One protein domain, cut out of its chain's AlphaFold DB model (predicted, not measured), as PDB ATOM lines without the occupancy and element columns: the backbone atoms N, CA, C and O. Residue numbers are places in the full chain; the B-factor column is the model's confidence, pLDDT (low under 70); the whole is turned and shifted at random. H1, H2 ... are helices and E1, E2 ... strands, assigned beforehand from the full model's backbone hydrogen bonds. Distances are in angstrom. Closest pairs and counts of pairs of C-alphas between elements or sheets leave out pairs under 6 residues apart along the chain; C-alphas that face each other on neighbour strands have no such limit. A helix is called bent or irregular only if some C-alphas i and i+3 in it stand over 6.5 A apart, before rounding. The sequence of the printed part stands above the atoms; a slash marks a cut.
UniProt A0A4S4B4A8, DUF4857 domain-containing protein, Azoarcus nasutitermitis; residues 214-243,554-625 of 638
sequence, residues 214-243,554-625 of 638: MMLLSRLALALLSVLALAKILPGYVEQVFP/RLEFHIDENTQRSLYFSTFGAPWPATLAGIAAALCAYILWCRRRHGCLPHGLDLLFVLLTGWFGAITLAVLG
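Overview. This is residues 214 to 243 and 554 to 625 of the 638 residues of the protein "DUF4857 domain-containing protein" of Azoarcus nasutitermitis (UniProt A0A4S4B4A8). What is the main picture? Two long helices, H1 and H2, stand apart, and two short ones, H3 and H4, fill the space between them, with H4 in the middle packing on H1, H2 and H3. A small hairpin of strands, E1 and E2, lies by the later part of H1, and residues 559 to 564 of its loop stick out. What is it made of, and how large is it? The printed part has 102 residues, mostly helix, in the order H1 E1 E2 H2 H3 H4, its sheet E1 - E2 antiparallel. It is only just compact, close to loose, with a radius of gyration of the C-alphas of 15.3 A and spans of 49 by 37 by 21 A.

Arrangement. What does the first helix meet? H1, residues 214 to 238, touches the hub H4, residues 615 to 624, with residues 223 to 231 alone, closest at the C-alphas of Val 227 and Phe 616, 5.4 A, at a steep tilt of 51 degrees, opposite ways. Near its kink of 31 degrees at residue 232, the C-alpha of Lys 232 is 4.7 A from that of Leu 555 in E1, residues 554 to 556. How is the strand hairpin paired? E1 and E2, residues 568 to 570, are antiparallel, with N 554 and O 570 at 2.8 A and N 556 and O 568 at 2.9 A, within hydrogen-bond range. What do the later helices touch? H2, residues 576 to 598, touches H4 at a shallow tilt of 20 degrees, the same way, closest at the C-alphas of Ala 586 and Trp 615, 5.1 A. With residues 583 to 587 alone it touches H3, residues 604 to 613, closest at the C-alphas of Ile 583 and Leu 611, 6.1 A; this helical hairpin has an only just steep tilt of 38 degrees. H3 touches H4 at a steep tilt of 48 degrees, closest at the C-alphas of Val 610 and Gly 617, 4.6 A. Are the helix backbones complete? Every O i to N i+4 pair is within hydrogen-bond range in H2, H3 and H4, and 19 of 21 in H1.

Along the chain. Where does H1 run? From C-alpha 214 at (59.539, 41.359, 41.989) it runs 35.4 A, only just irregular, with C-alphas 232 and 235 6.6 A apart. Where are the others? H2 is 32.3 A long from C-alpha 576 at (40.882, 71.742, 47.436), and H4 ends at C-alpha 624, (59.276, 54.925, 33.128).

Size, cuts and confidence. Is anything missing? Residues 244 to 553 are not printed, and C-alphas 243 and 554 are 19.0 A apart across the cut. Which link is long, and where is confidence low? The link from E1 to E2 is long, and residues 557 to 566 have pLDDT under 70.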
ATOM      1  N   MET A 214      58.263  40.654  41.820       78.38
ATOM      2  CA  MET A 214      59.539  41.359  41.989       78.38
ATOM      3  C   MET A 214      59.734  42.496  40.968       78.38
ATOM      4  O   MET A 214      60.250  43.568  41.299       78.38
ATOM      5  N   MET A 215      59.265  42.309  39.731       80.31
ATOM      6  CA  MET A 215      59.265  43.362  38.709       80.31
ATOM      7  C   MET A 215      58.287  44.502  39.031       80.31
ATOM      8  O   MET A 215      58.605  45.665  38.791       80.31
ATOM      9  N   LEU A 216      57.118  44.196  39.597       84.44
ATOM     10  CA  LEU A 216      56.161  45.211  40.039       84.44
ATOM     11  C   LEU A 216      56.712  46.027  41.215       84.44
ATOM     12  O   LEU A 216      56.648  47.253  41.187       84.44
ATOM     13  N   LEU A 217      57.291  45.360  42.218       86.81
ATOM     14  CA  LEU A 217      57.860  46.011  43.402       86.81
ATOM     15  C   LEU A 217      59.006  46.960  43.039       86.81
ATOM     16  O   LEU A 217      59.019  48.104  43.486       86.81
ATOM     17  N   SER A 218      59.935  46.520  42.185       88.62
ATOM     18  CA  SER A 218      61.043  47.367  41.717       88.62
ATOM     19  C   SER A 218      60.555  48.592  40.934       88.62
ATOM     20  O   SER A 218      61.044  49.699  41.160       88.62
ATOM     21  N   ARG A 219      59.551  48.431  40.062       88.94
ATOM     22  CA  ARG A 219      58.948  49.555  39.328       88.94
ATOM     23  C   ARG A 219      58.214  50.521  40.239       88.94
ATOM     24  O   ARG A 219      58.362  51.726  40.072       88.94
ATOM     25  N   LEU A 220      57.450  50.003  41.196       91.81
ATOM     26  CA  LEU A 220      56.745  50.823  42.172       91.81
ATOM     27  C   LEU A 220      57.734  51.613  43.034       91.81
ATOM     28  O   LEU A 220      57.548  52.811  43.210       91.81
ATOM     29  N   ALA A 221      58.812  50.982  43.506       92.69
ATOM     30  CA  ALA A 221      59.862  51.654  44.269       92.69
ATOM     31  C   ALA A 221      60.521  52.785  43.462       92.69
ATOM     32  O   ALA A 221      60.654  53.903  43.960       92.69
ATOM     33  N   LEU A 222      60.870  52.529  42.195       94.19
ATOM     34  CA  LEU A 222      61.444  53.548  41.314       94.19
ATOM     35  C   LEU A 222      60.451  54.684  41.021       94.19
ATOM     36  O   LEU A 222      60.840  55.853  41.001       94.19
ATOM     37  N   ALA A 223      59.172  54.358  40.825       94.50
ATOM     38  CA  ALA A 223      58.123  55.342  40.596       94.50
ATOM     39  C   ALA A 223      57.890  56.218  41.836       94.50
ATOM     40  O   ALA A 223      57.815  57.438  41.718       94.50
ATOM     41  N   LEU A 224      57.849  55.622  43.031       94.44
ATOM     42  CA  LEU A 224      57.743  56.349  44.297       94.44
ATOM     43  C   LEU A 224      58.942  57.276  44.505       94.44
ATOM     44  O   LEU A 224      58.755  58.454  44.798       94.44
ATOM     45  N   LEU A 225      60.164  56.786  44.288       94.50
ATOM     46  CA  LEU A 225      61.374  57.601  44.412       94.50
ATOM     47  C   LEU A 225      61.385  58.761  43.403       94.50
ATOM     48  O   LEU A 225      61.748  59.882  43.757       94.50
ATOM     49  N   SER A 226      60.914  58.522  42.177       95.38
ATOM     50  CA  SER A 226      60.761  59.561  41.150       95.38
ATOM     51  C   SER A 226      59.734  60.617  41.559       95.38
ATOM     52  O   SER A 226      60.007  61.809  41.438       95.38
ATOM     53  N   VAL A 227      58.584  60.208  42.108       95.62
ATOM     54  CA  VAL A 227      57.568  61.135  42.632       95.62
ATOM     55  C   VAL A 227      58.124  61.960  43.787       95.62
ATOM     56  O   VAL A 227      57.921  63.169  43.798       95.62
ATOM     57  N   LEU A 228      58.857  61.356  44.726       93.44
ATOM     58  CA  LEU A 228      59.479  62.086  45.835       93.44
ATOM     59  C   LEU A 228      60.501  63.118  45.333       93.44
ATOM     60  O   LEU A 228      60.495  64.264  45.787       93.44
ATOM     61  N   ALA A 229      61.336  62.743  44.359       92.69
ATOM     62  CA  ALA A 229      62.294  63.652  43.738       92.69
ATOM     63  C   ALA A 229      61.588  64.811  43.014       92.69
ATOM     64  O   ALA A 229      61.930  65.976  43.224       92.69
ATOM     65  N   LEU A 230      60.557  64.516  42.216       94.75
ATOM     66  CA  LEU A 230      59.769  65.533  41.520       94.75
ATOM     67  C   LEU A 230      59.031  66.450  42.502       94.75
ATOM     68  O   LEU A 230      59.087  67.663  42.335       94.75
ATOM     69  N   ALA A 231      58.416  65.901  43.551       93.94
ATOM     70  CA  ALA A 231      57.692  66.661  44.570       93.94
ATOM     71  C   ALA A 231      58.590  67.610  45.372       93.94
ATOM     72  O   ALA A 231      58.108  68.607  45.913       93.94
ATOM     73  N   LYS A 232      59.895  67.331  45.440       90.88
ATOM     74  CA  LYS A 232      60.885  68.253  46.000       90.88
ATOM     75  C   LYS A 232      61.329  69.305  44.987       90.88
ATOM     76  O   LYS A 232      61.386  70.491  45.302       90.88
ATOM     77  N   ILE A 233      61.720  68.861  43.799       91.75
ATOM     78  CA  ILE A 233      62.496  69.676  42.864       91.75
ATOM     79  C   ILE A 233      61.582  70.550  42.003       91.75
ATOM     80  O   ILE A 233      61.790  71.758  41.894       91.75
ATOM     81  N   LEU A 234      60.560  69.948  41.395       92.38
ATOM     82  CA  LEU A 234      59.759  70.585  40.355       92.38
ATOM     83  C   LEU A 234      58.961  71.793  40.871       92.38
ATOM     84  O   LEU A 234      59.022  72.840  40.221       92.38
ATOM     85  N   PRO A 235      58.298  71.731  42.047       92.50
ATOM     86  CA  PRO A 235      57.633  72.903  42.592       92.50
ATOM     87  C   PRO A 235      58.562  74.095  42.788       92.50
ATOM     88  O   PRO A 235      58.182  75.211  42.457       92.50
ATOM     89  N   GLY A 236      59.789  73.869  43.265       87.75
ATOM     90  CA  GLY A 236      60.747  74.945  43.512       87.75
ATOM     91  C   GLY A 236      61.124  75.715  42.244       87.75
ATOM     92  O   GLY A 236      61.293  76.930  42.304       87.75
ATOM     93  N   TYR A 237      61.209  75.037  41.095       90.94
ATOM     94  CA  TYR A 237      61.463  75.689  39.804       90.94
ATOM     95  C   TYR A 237      60.248  76.454  39.286       90.94
ATOM     96  O   TYR A 237      60.380  77.596  38.855       90.94
ATOM     97  N   VAL A 238      59.054  75.859  39.355       90.50
ATOM     98  CA  VAL A 238      57.826  76.533  38.902       90.50
ATOM     99  C   VAL A 238      57.513  77.749  39.777       90.50
ATOM    100  O   VAL A 238      57.098  78.792  39.280       90.50
ATOM    101  N   GLU A 239      57.812  77.671  41.072       86.81
ATOM    102  CA  GLU A 239      57.638  78.764  42.026       86.81
ATOM    103  C   GLU A 239      58.521  79.991  41.724       86.81
ATOM    104  O   GLU A 239      58.200  81.088  42.179       86.81
ATOM    105  N   GLN A 240      59.613  79.840  40.963       86.94
ATOM    106  CA  GLN A 240      60.463  80.961  40.525       86.94
ATOM    107  C   GLN A 240      59.833  81.793  39.403       86.94
ATOM    108  O   GLN A 240      60.229  82.938  39.216       86.94
ATOM    109  N   VAL A 241      58.859  81.241  38.672       88.88
ATOM    110  CA  VAL A 241      58.142  81.960  37.605       88.88
ATOM    111  C   VAL A 241      57.183  82.999  38.191       88.88
ATOM    112  O   VAL A 241      56.861  83.989  37.538       88.88
ATOM    113  N   PHE A 242      56.729  82.791  39.429       86.00
ATOM    114  CA  PHE A 242      55.785  83.691  40.075       86.00
ATOM    115  C   PHE A 242      56.484  84.886  40.735       86.00
ATOM    116  O   PHE A 242      57.554  84.724  41.331       86.00
ATOM    117  N   PRO A 243      55.845  86.070  40.705       77.44
ATOM    118  CA  PRO A 243      56.320  87.244  41.419       77.44
ATOM    119  C   PRO A 243      56.546  86.962  42.912       77.44
ATOM    120  O   PRO A 243      55.775  86.241  43.559       77.44
ATOM    121  N   ARG A 554      53.956  69.330  48.002       90.62
ATOM    122  CA  ARG A 554      55.415  69.450  47.938       90.62
ATOM    123  C   ARG A 554      56.057  68.647  49.043       90.62
ATOM    124  O   ARG A 554      55.479  68.457  50.114       90.62
ATOM    125  N   LEU A 555      57.284  68.238  48.762       88.25
ATOM    126  CA  LEU A 555      58.170  67.673  49.756       88.25
ATOM    127  C   LEU A 555      59.086  68.774  50.297       88.25
ATOM    128  O   LEU A 555      59.923  69.325  49.577       88.25
ATOM    129  N   GLU A 556      58.934  69.098  51.573       76.69
ATOM    130  CA  GLU A 556      59.797  70.048  52.264       76.69
ATOM    131  C   GLU A 556      60.855  69.305  53.074       76.69
ATOM    132  O   GLU A 556      60.559  68.460  53.918       76.69
ATOM    133  N   PHE A 557      62.106  69.685  52.820       69.50
ATOM    134  CA  PHE A 557      63.238  69.395  53.687       69.50
ATOM    135  C   PHE A 557      63.636  70.737  54.269       69.50
ATOM    136  O   PHE A 557      63.921  71.669  53.509       69.50
ATOM    137  N   HIS A 558      63.656  70.847  55.588       59.25
ATOM    138  CA  HIS A 558      64.264  71.997  56.235       59.25
ATOM    139  C   HIS A 558      65.778  71.780  56.194       59.25
ATOM    140  O   HIS A 558      66.356  71.195  57.098       59.25
ATOM    141  N   ILE A 559      66.398  72.170  55.078       47.16
ATOM    142  CA  ILE A 559      67.847  72.085  54.881       47.16
ATOM    143  C   ILE A 559      68.438  73.356  55.488       47.16
ATOM    144  O   ILE A 559      68.341  74.413  54.882       47.16
ATOM    145  N   ASP A 560      68.947  73.269  56.709       42.66
ATOM    146  CA  ASP A 560      70.099  74.058  57.160       42.66
ATOM    147  C   ASP A 560      71.000  73.129  57.982       42.66
ATOM    148  O   ASP A 560      70.584  72.042  58.385       42.66
ATOM    149  N   GLU A 561      72.247  73.559  58.130       41.91
ATOM    150  CA  GLU A 561      73.414  72.841  58.639       41.91
ATOM    151  C   GLU A 561      73.098  71.724  59.657       41.91
ATOM    152  O   GLU A 561      72.648  71.942  60.780       41.91
ATOM    153  N   ASN A 562      73.403  70.500  59.216       41.69
ATOM    154  CA  ASN A 562      73.636  69.298  60.016       41.69
ATOM    155  C   ASN A 562      72.474  68.473  60.559       41.69
ATOM    156  O   ASN A 562      72.730  67.641  61.420       41.69
ATOM    157  N   THR A 563      71.249  68.533  60.026       49.53
ATOM    158  CA  THR A 563      70.278  67.476  60.383       49.53
ATOM    159  C   THR A 563      69.083  67.284  59.449       49.53
ATOM    160  O   THR A 563      68.221  68.141  59.277       49.53
ATOM    161  N   GLN A 564      68.964  66.060  58.936       54.38
ATOM    162  CA  GLN A 564      67.797  65.559  58.215       54.38
ATOM    163  C   GLN A 564      67.028  64.599  59.125       54.38
ATOM    164  O   GLN A 564      67.404  63.434  59.235       54.38
ATOM    165  N   ARG A 565      65.964  65.053  59.796       53.19
ATOM    166  CA  ARG A 565      65.117  64.137  60.588       53.19
ATOM    167  C   ARG A 565      63.693  63.966  60.073       53.19
ATOM    168  O   ARG A 565      63.060  62.980  60.436       53.19
ATOM    169  N   SER A 566      63.187  64.845  59.208       62.00
ATOM    170  CA  SER A 566      61.769  64.798  58.832       62.00
ATOM    171  C   SER A 566      61.488  65.191  57.384       62.00
ATOM    172  O   SER A 566      61.942  66.217  56.875       62.00
ATOM    173  N   LEU A 567      60.698  64.334  56.736       71.25
ATOM    174  CA  LEU A 567      60.042  64.575  55.457       71.25
ATOM    175  C   LEU A 567      58.679  65.197  55.751       71.25
ATOM    176  O   LEU A 567      57.838  64.561  56.393       71.25
ATOM    177  N   TYR A 568      58.459  66.423  55.287       76.00
ATOM    178  CA  TYR A 568      57.166  67.081  55.429       76.00
ATOM    179  C   TYR A 568      56.448  67.117  54.091       76.00
ATOM    180  O   TYR A 568      56.980  67.621  53.100       76.00
ATOM    181  N   PHE A 569      55.215  66.621  54.091       82.00
ATOM    182  CA  PHE A 569      54.276  66.880  53.013       82.00
ATOM    183  C   PHE A 569      53.486  68.130  53.368       82.00
ATOM    184  O   PHE A 569      52.819  68.185  54.406       82.00
ATOM    185  N   SER A 570      53.575  69.136  52.510       81.12
ATOM    186  CA  SER A 570      52.776  70.348  52.632       81.12
ATOM    187  C   SER A 570      52.074  70.676  51.325       81.12
ATOM    188  O   SER A 570      52.486  70.285  50.232       81.12
ATOM    189  N   THR A 571      50.954  71.371  51.457       84.31
ATOM    190  CA  THR A 571      50.179  71.915  50.343       84.31
ATOM    191  C   THR A 571      50.599  73.358  50.081       84.31
ATOM    192  O   THR A 571      51.047  74.040  50.997       84.31
ATOM    193  N   PHE A 572      50.350  73.874  48.881       82.56
ATOM    194  CA  PHE A 572      50.692  75.255  48.502       82.56
ATOM    195  C   PHE A 572      49.672  76.313  48.957       82.56
ATOM    196  O   PHE A 572      49.625  77.401  48.391       82.56
ATOM    197  N   GLY A 573      48.810  75.987  49.927       79.75
ATOM    198  CA  GLY A 573      47.719  76.866  50.366       79.75
ATOM    199  C   GLY A 573      46.575  77.008  49.353       79.75
ATOM    200  O   GLY A 573      45.723  77.873  49.518       79.75
ATOM    201  N   ALA A 574      46.550  76.174  48.310       85.19
ATOM    202  CA  ALA A 574      45.479  76.148  47.323       85.19
ATOM    203  C   ALA A 574      44.174  75.598  47.927       85.19
ATOM    204  O   ALA A 574      44.218  74.683  48.756       85.19
ATOM    205  N   PRO A 575      43.003  76.084  47.484       88.38
ATOM    206  CA  PRO A 575      41.735  75.479  47.843       88.38
ATOM    207  C   PRO A 575      41.621  74.093  47.186       88.38
ATOM    208  O   PRO A 575      42.017  73.901  46.034       88.38
ATOM    209  N   TRP A 576      41.032  73.130  47.902       90.31
ATOM    210  CA  TRP A 576      40.882  71.742  47.436       90.31
ATOM    211  C   TRP A 576      40.334  71.587  46.008       90.31
ATOM    212  O   TRP A 576      40.866  70.744  45.286       90.31
ATOM    213  N   PRO A 577      39.349  72.382  45.540       94.25
ATOM    214  CA  PRO A 577      38.876  72.300  44.160       94.25
ATOM    215  C   PRO A 577      39.974  72.506  43.108       94.25
ATOM    216  O   PRO A 577      39.983  71.792  42.109       94.25
ATOM    217  N   ALA A 578      40.926  73.420  43.336       92.38
ATOM    218  CA  ALA A 578      42.035  73.646  42.407       92.38
ATOM    219  C   ALA A 578      42.948  72.414  42.333       92.38
ATOM    220  O   ALA A 578      43.302  71.957  41.247       92.38
ATOM    221  N   THR A 579      43.264  71.816  43.484       93.50
ATOM    222  CA  THR A 579      44.068  70.590  43.547       93.50
ATOM    223  C   THR A 579      43.359  69.388  42.927       93.50
ATOM    224  O   THR A 579      43.970  68.642  42.163       93.50
ATOM    225  N   LEU A 580      42.061  69.220  43.182       95.06
ATOM    226  CA  LEU A 580      41.262  68.144  42.591       95.06
ATOM    227  C   LEU A 580      41.136  68.293  41.070       95.06
ATOM    228  O   LEU A 580      41.284  67.304  40.352       95.06
ATOM    229  N   ALA A 581      40.940  69.516  40.566       95.94
ATOM    230  CA  ALA A 581      40.958  69.795  39.130       95.94
ATOM    231  C   ALA A 581      42.313  69.429  38.502       95.94
ATOM    232  O   ALA A 581      42.363  68.866  37.408       95.94
ATOM    233  N   GLY A 582      43.405  69.675  39.225       95.31
ATOM    234  CA  GLY A 582      44.762  69.307  38.831       95.31
ATOM    235  C   GLY A 582      44.965  67.802  38.696       95.31
ATOM    236  O   GLY A 582      45.464  67.319  37.677       95.31
ATOM    237  N   ILE A 583      44.518  67.050  39.703       96.12
ATOM    238  CA  ILE A 583      44.551  65.582  39.707       96.12
ATOM    239  C   ILE A 583      43.685  65.022  38.568       96.12
ATOM    240  O   ILE A 583      44.132  64.136  37.837       96.12
ATOM    241  N   ALA A 584      42.482  65.563  38.360       96.81
ATOM    242  CA  ALA A 584      41.607  65.163  37.260       96.81
ATOM    243  C   ALA A 584      42.251  65.435  35.888       96.81
ATOM    244  O   ALA A 584      42.227  64.570  35.011       96.81
ATOM    245  N   ALA A 585      42.892  66.594  35.711       97.00
ATOM    246  CA  ALA A 585      43.622  66.925  34.491       97.00
ATOM    247  C   ALA A 585      44.800  65.966  34.245       97.00
ATOM    248  O   ALA A 585      44.971  65.495  33.119       97.00
ATOM    249  N   ALA A 586      45.563  65.620  35.288       96.94
ATOM    250  CA  ALA A 586      46.653  64.648  35.202       96.94
ATOM    251  C   ALA A 586      46.152  63.250  34.794       96.94
ATOM    252  O   ALA A 586      46.750  62.607  33.927       96.94
ATOM    253  N   LEU A 587      45.027  62.799  35.362       96.38
ATOM    254  CA  LEU A 587      44.378  61.535  34.998       96.38
ATOM    255  C   LEU A 587      43.934  61.530  33.533       96.38
ATOM    256  O   LEU A 587      44.288  60.619  32.784       96.38
ATOM    257  N   CYS A 588      43.208  62.564  33.101       96.38
ATOM    258  CA  CYS A 588      42.760  62.704  31.717       96.38
ATOM    259  C   CYS A 588      43.941  62.725  30.740       96.38
ATOM    260  O   CYS A 588      43.925  62.010  29.736       96.38
ATOM    261  N   ALA A 589      44.987  63.495  31.046       95.75
ATOM    262  CA  ALA A 589      46.187  63.578  30.222       95.75
ATOM    263  C   ALA A 589      46.898  62.224  30.107       95.75
ATOM    264  O   ALA A 589      47.270  61.820  29.004       95.75
ATOM    265  N   TYR A 590      47.032  61.492  31.216       95.38
ATOM    266  CA  TYR A 590      47.643  60.166  31.216       95.38
ATOM    267  C   TYR A 590      46.818  59.147  30.415       95.38
ATOM    268  O   TYR A 590      47.370  58.430  29.581       95.38
ATOM    269  N   ILE A 591      45.487  59.140  30.571       94.38
ATOM    270  CA  ILE A 591      44.584  58.282  29.785       94.38
ATOM    271  C   ILE A 591      44.712  58.587  28.287       94.38
ATOM    272  O   ILE A 591      44.864  57.666  27.481       94.38
ATOM    273  N   LEU A 592      44.677  59.866  27.900       94.38
ATOM    274  CA  LEU A 592      44.824  60.288  26.503       94.38
ATOM    275  C   LEU A 592      46.192  59.897  25.933       94.38
ATOM    276  O   LEU A 592      46.273  59.435  24.792       94.38
ATOM    277  N   TRP A 593      47.257  60.039  26.721       93.50
ATOM    278  CA  TRP A 593      48.605  59.629  26.337       93.50
ATOM    279  C   TRP A 593      48.703  58.112  26.124       93.50
ATOM    280  O   TRP A 593      49.192  57.682  25.077       93.50
ATOM    281  N   CYS A 594      48.162  57.296  27.037       89.19
ATOM    282  CA  CYS A 594      48.108  55.839  26.886       89.19
ATOM    283  C   CYS A 594      47.303  55.420  25.652       89.19
ATOM    284  O   CYS A 594      47.777  54.597  24.867       89.19
ATOM    285  N   ARG A 595      46.137  56.038  25.417       89.00
ATOM    286  CA  ARG A 595      45.325  55.766  24.221       89.00
ATOM    287  C   ARG A 595      46.080  56.085  22.935       89.00
ATOM    288  O   ARG A 595      46.039  55.289  22.006       89.00
ATOM    289  N   ARG A 596      46.792  57.215  22.881       89.69
ATOM    290  CA  ARG A 596      47.561  57.620  21.692       89.69
ATOM    291  C   ARG A 596      48.805  56.767  21.457       89.69
ATOM    292  O   ARG A 596      49.128  56.486  20.311       89.69
ATOM    293  N   ARG A 597      49.519  56.382  22.517       86.12
ATOM    294  CA  ARG A 597      50.815  55.693  22.402       86.12
ATOM    295  C   ARG A 597      50.699  54.171  22.361       86.12
ATOM    296  O   ARG A 597      51.511  53.520  21.715       86.12
ATOM    297  N   HIS A 598      49.729  53.613  23.076       81.38
ATOM    298  CA  HIS A 598      49.584  52.171  23.276       81.38
ATOM    299  C   HIS A 598      48.255  51.615  22.752       81.38
ATOM    300  O   HIS A 598      48.067  50.403  22.779       81.38
ATOM    301  N   GLY A 599      47.325  52.466  22.302       82.56
ATOM    302  CA  GLY A 599      46.016  52.037  21.799       82.56
ATOM    303  C   GLY A 599      45.077  51.475  22.872       82.56
ATOM    304  O   GLY A 599      43.962  51.074  22.556       82.56
ATOM    305  N   CYS A 600      45.492  51.454  24.142       84.25
ATOM    306  CA  CYS A 600      44.753  50.842  25.237       84.25
ATOM    307  C   CYS A 600      44.569  51.802  26.417       84.25
ATOM    308  O   CYS A 600      45.286  52.796  26.574       84.25
ATOM    309  N   LEU A 601      43.569  51.503  27.247       87.19
ATOM    310  CA  LEU A 601      43.356  52.212  28.504       87.19
ATOM    311  C   LEU A 601      44.389  51.762  29.552       87.19
ATOM    312  O   LEU A 601      44.739  50.575  29.585       87.19
ATOM    313  N   PRO A 602      44.852  52.679  30.422       88.69
ATOM    314  CA  PRO A 602      45.807  52.357  31.479       88.69
ATOM    315  C   PRO A 602      45.253  51.312  32.457       88.69
ATOM    316  O   PRO A 602      44.046  51.056  32.521       88.69
ATOM    317  N   HIS A 603      46.144  50.669  33.212       89.81
ATOM    318  CA  HIS A 603      45.737  49.729  34.251       89.81
ATOM    319  C   HIS A 603      45.189  50.481  35.481       89.81
ATOM    320  O   HIS A 603      45.602  51.605  35.760       89.81
ATOM    321  N   GLY A 604      44.300  49.855  36.262       89.75
ATOM    322  CA  GLY A 604      43.720  50.475  37.464       89.75
ATOM    323  C   GLY A 604      44.763  50.916  38.500       89.75
ATOM    324  O   GLY A 604      44.611  51.963  39.119       89.75
ATOM    325  N   LEU A 605      45.867  50.171  38.632       90.56
ATOM    326  CA  LEU A 605      47.001  50.553  39.490       90.56
ATOM    327  C   LEU A 605      47.711  51.827  39.017       90.56
ATOM    328  O   LEU A 605      48.104  52.638  39.850       90.56
ATOM    329  N   ASP A 606      47.852  52.023  37.704       92.31
ATOM    330  CA  ASP A 606      48.455  53.242  37.158       92.31
ATOM    331  C   ASP A 606      47.542  54.445  37.436       92.31
ATOM    332  O   ASP A 606      48.003  55.500  37.864       92.31
ATOM    333  N   LEU A 607      46.226  54.263  37.267       94.50
ATOM    334  CA  LEU A 607      45.225  55.284  37.582       94.50
ATOM    335  C   LEU A 607      45.206  55.630  39.072       94.50
ATOM    336  O   LEU A 607      45.182  56.808  39.410       94.50
ATOM    337  N   LEU A 608      45.266  54.634  39.961       95.06
ATOM    338  CA  LEU A 608      45.358  54.860  41.403       95.06
ATOM    339  C   LEU A 608      46.641  55.618  41.765       95.06
ATOM    340  O   LEU A 608      46.605  56.550  42.563       95.06
ATOM    341  N   PHE A 609      47.769  55.261  41.150       94.94
ATOM    342  CA  PHE A 609      49.035  55.947  41.382       94.94
ATOM    343  C   PHE A 609      48.964  57.424  40.972       94.94
ATOM    344  O   PHE A 609      49.354  58.296  41.749       94.94
ATOM    345  N   VAL A 610      48.412  57.725  39.792       95.88
ATOM    346  CA  VAL A 610      48.208  59.108  39.322       95.88
ATOM    347  C   VAL A 610      47.163  59.841  40.165       95.88
ATOM    348  O   VAL A 610      47.349  61.014  40.462       95.88
ATOM    349  N   LEU A 611      46.102  59.174  40.617       95.94
ATOM    350  CA  LEU A 611      45.099  59.768  41.504       95.94
ATOM    351  C   LEU A 611      45.732  60.264  42.815       95.94
ATOM    352  O   LEU A 611      45.416  61.354  43.278       95.94
ATOM    353  N   LEU A 612      46.652  59.483  43.387       93.69
ATOM    354  CA  LEU A 612      47.325  59.818  44.645       93.69
ATOM    355  C   LEU A 612      48.444  60.857  44.480       93.69
ATOM    356  O   LEU A 612      48.764  61.567  45.430       93.69
ATOM    357  N   THR A 613      49.065  60.937  43.302       94.94
ATOM    358  CA  THR A 613      50.297  61.726  43.093       94.94
ATOM    359  C   THR A 613      50.164  62.849  42.060       94.94
ATOM    360  O   THR A 613      51.089  63.642  41.883       94.94
ATOM    361  N   GLY A 614      49.011  62.963  41.398       95.75
ATOM    362  CA  GLY A 614      48.709  63.970  40.385       95.75
ATOM    363  C   GLY A 614      49.688  63.942  39.209       95.75
ATOM    364  O   GLY A 614      50.078  62.882  38.707       95.75
ATOM    365  N   TRP A 615      50.120  65.128  38.773       95.94
ATOM    366  CA  TRP A 615      51.058  65.272  37.659       95.94
ATOM    367  C   TRP A 615      52.411  64.599  37.905       95.94
ATOM    368  O   TRP A 615      53.021  64.139  36.941       95.94
ATOM    369  N   PHE A 616      52.863  64.457  39.158       96.25
ATOM    370  CA  PHE A 616      54.100  63.724  39.446       96.25
ATOM    371  C   PHE A 616      54.006  62.274  38.974       96.25
ATOM    372  O   PHE A 616      54.919  61.782  38.306       96.25
ATOM    373  N   GLY A 617      52.888  61.606  39.269       95.31
ATOM    374  CA  GLY A 617      52.642  60.237  38.832       95.31
ATOM    375  C   GLY A 617      52.484  60.132  37.327       95.31
ATOM    376  O   GLY A 617      53.109  59.272  36.712       95.31
ATOM    377  N   ALA A 618      51.714  61.040  36.723       95.62
ATOM    378  CA  ALA A 618      51.491  61.037  35.278       95.62
ATOM    379  C   ALA A 618      52.812  61.184  34.501       95.62
ATOM    380  O   ALA A 618      53.072  60.411  33.579       95.62
ATOM    381  N   ILE A 619      53.679  62.118  34.913       95.06
ATOM    382  CA  ILE A 619      55.012  62.318  34.322       95.06
ATOM    383  C   ILE A 619      55.889  61.083  34.553       95.06
ATOM    384  O   ILE A 619      56.506  60.576  33.617       95.06
ATOM    385  N   THR A 620      55.915  60.566  35.784       95.94
ATOM    386  CA  THR A 620      56.729  59.398  36.150       95.94
ATOM    387  C   THR A 620      56.374  58.176  35.306       95.94
ATOM    388  O   THR A 620      57.260  57.552  34.724       95.94
ATOM    389  N   LEU A 621      55.085  57.853  35.178       94.19
ATOM    390  CA  LEU A 621      54.622  56.711  34.388       94.19
ATOM    391  C   LEU A 621      54.757  56.941  32.879       94.19
ATOM    392  O   LEU A 621      54.947  55.981  32.134       94.19
ATOM    393  N   ALA A 622      54.697  58.190  32.410       92.00
ATOM    394  CA  ALA A 622      54.966  58.503  31.010       92.00
ATOM    395  C   ALA A 622      56.441  58.260  30.630       92.00
ATOM    396  O   ALA A 622      56.725  57.832  29.511       92.00
ATOM    397  N   VAL A 623      57.370  58.505  31.562       92.50
ATOM    398  CA  VAL A 623      58.818  58.322  31.362       92.50
ATOM    399  C   VAL A 623      59.254  56.874  31.601       92.50
ATOM    400  O   VAL A 623      59.938  56.293  30.761       92.50
ATOM    401  N   LEU A 624      58.860  56.278  32.729       90.69
ATOM    402  CA  LEU A 624      59.276  54.925  33.128       90.69
ATOM    403  C   LEU A 624      58.424  53.815  32.489       90.69
ATOM    404  O   LEU A 624      58.834  52.651  32.451       90.69
ATOM    405  N   GLY A 625      57.248  54.166  31.968       87.56
ATOM    406  CA  GLY A 625      56.232  53.230  31.499       87.56
ATOM    407  C   GLY A 625      55.255  52.792  32.606       87.56
ATOM    408  O   GLY A 625      55.445  53.121  33.778       87.56
TER     409      GLY A 625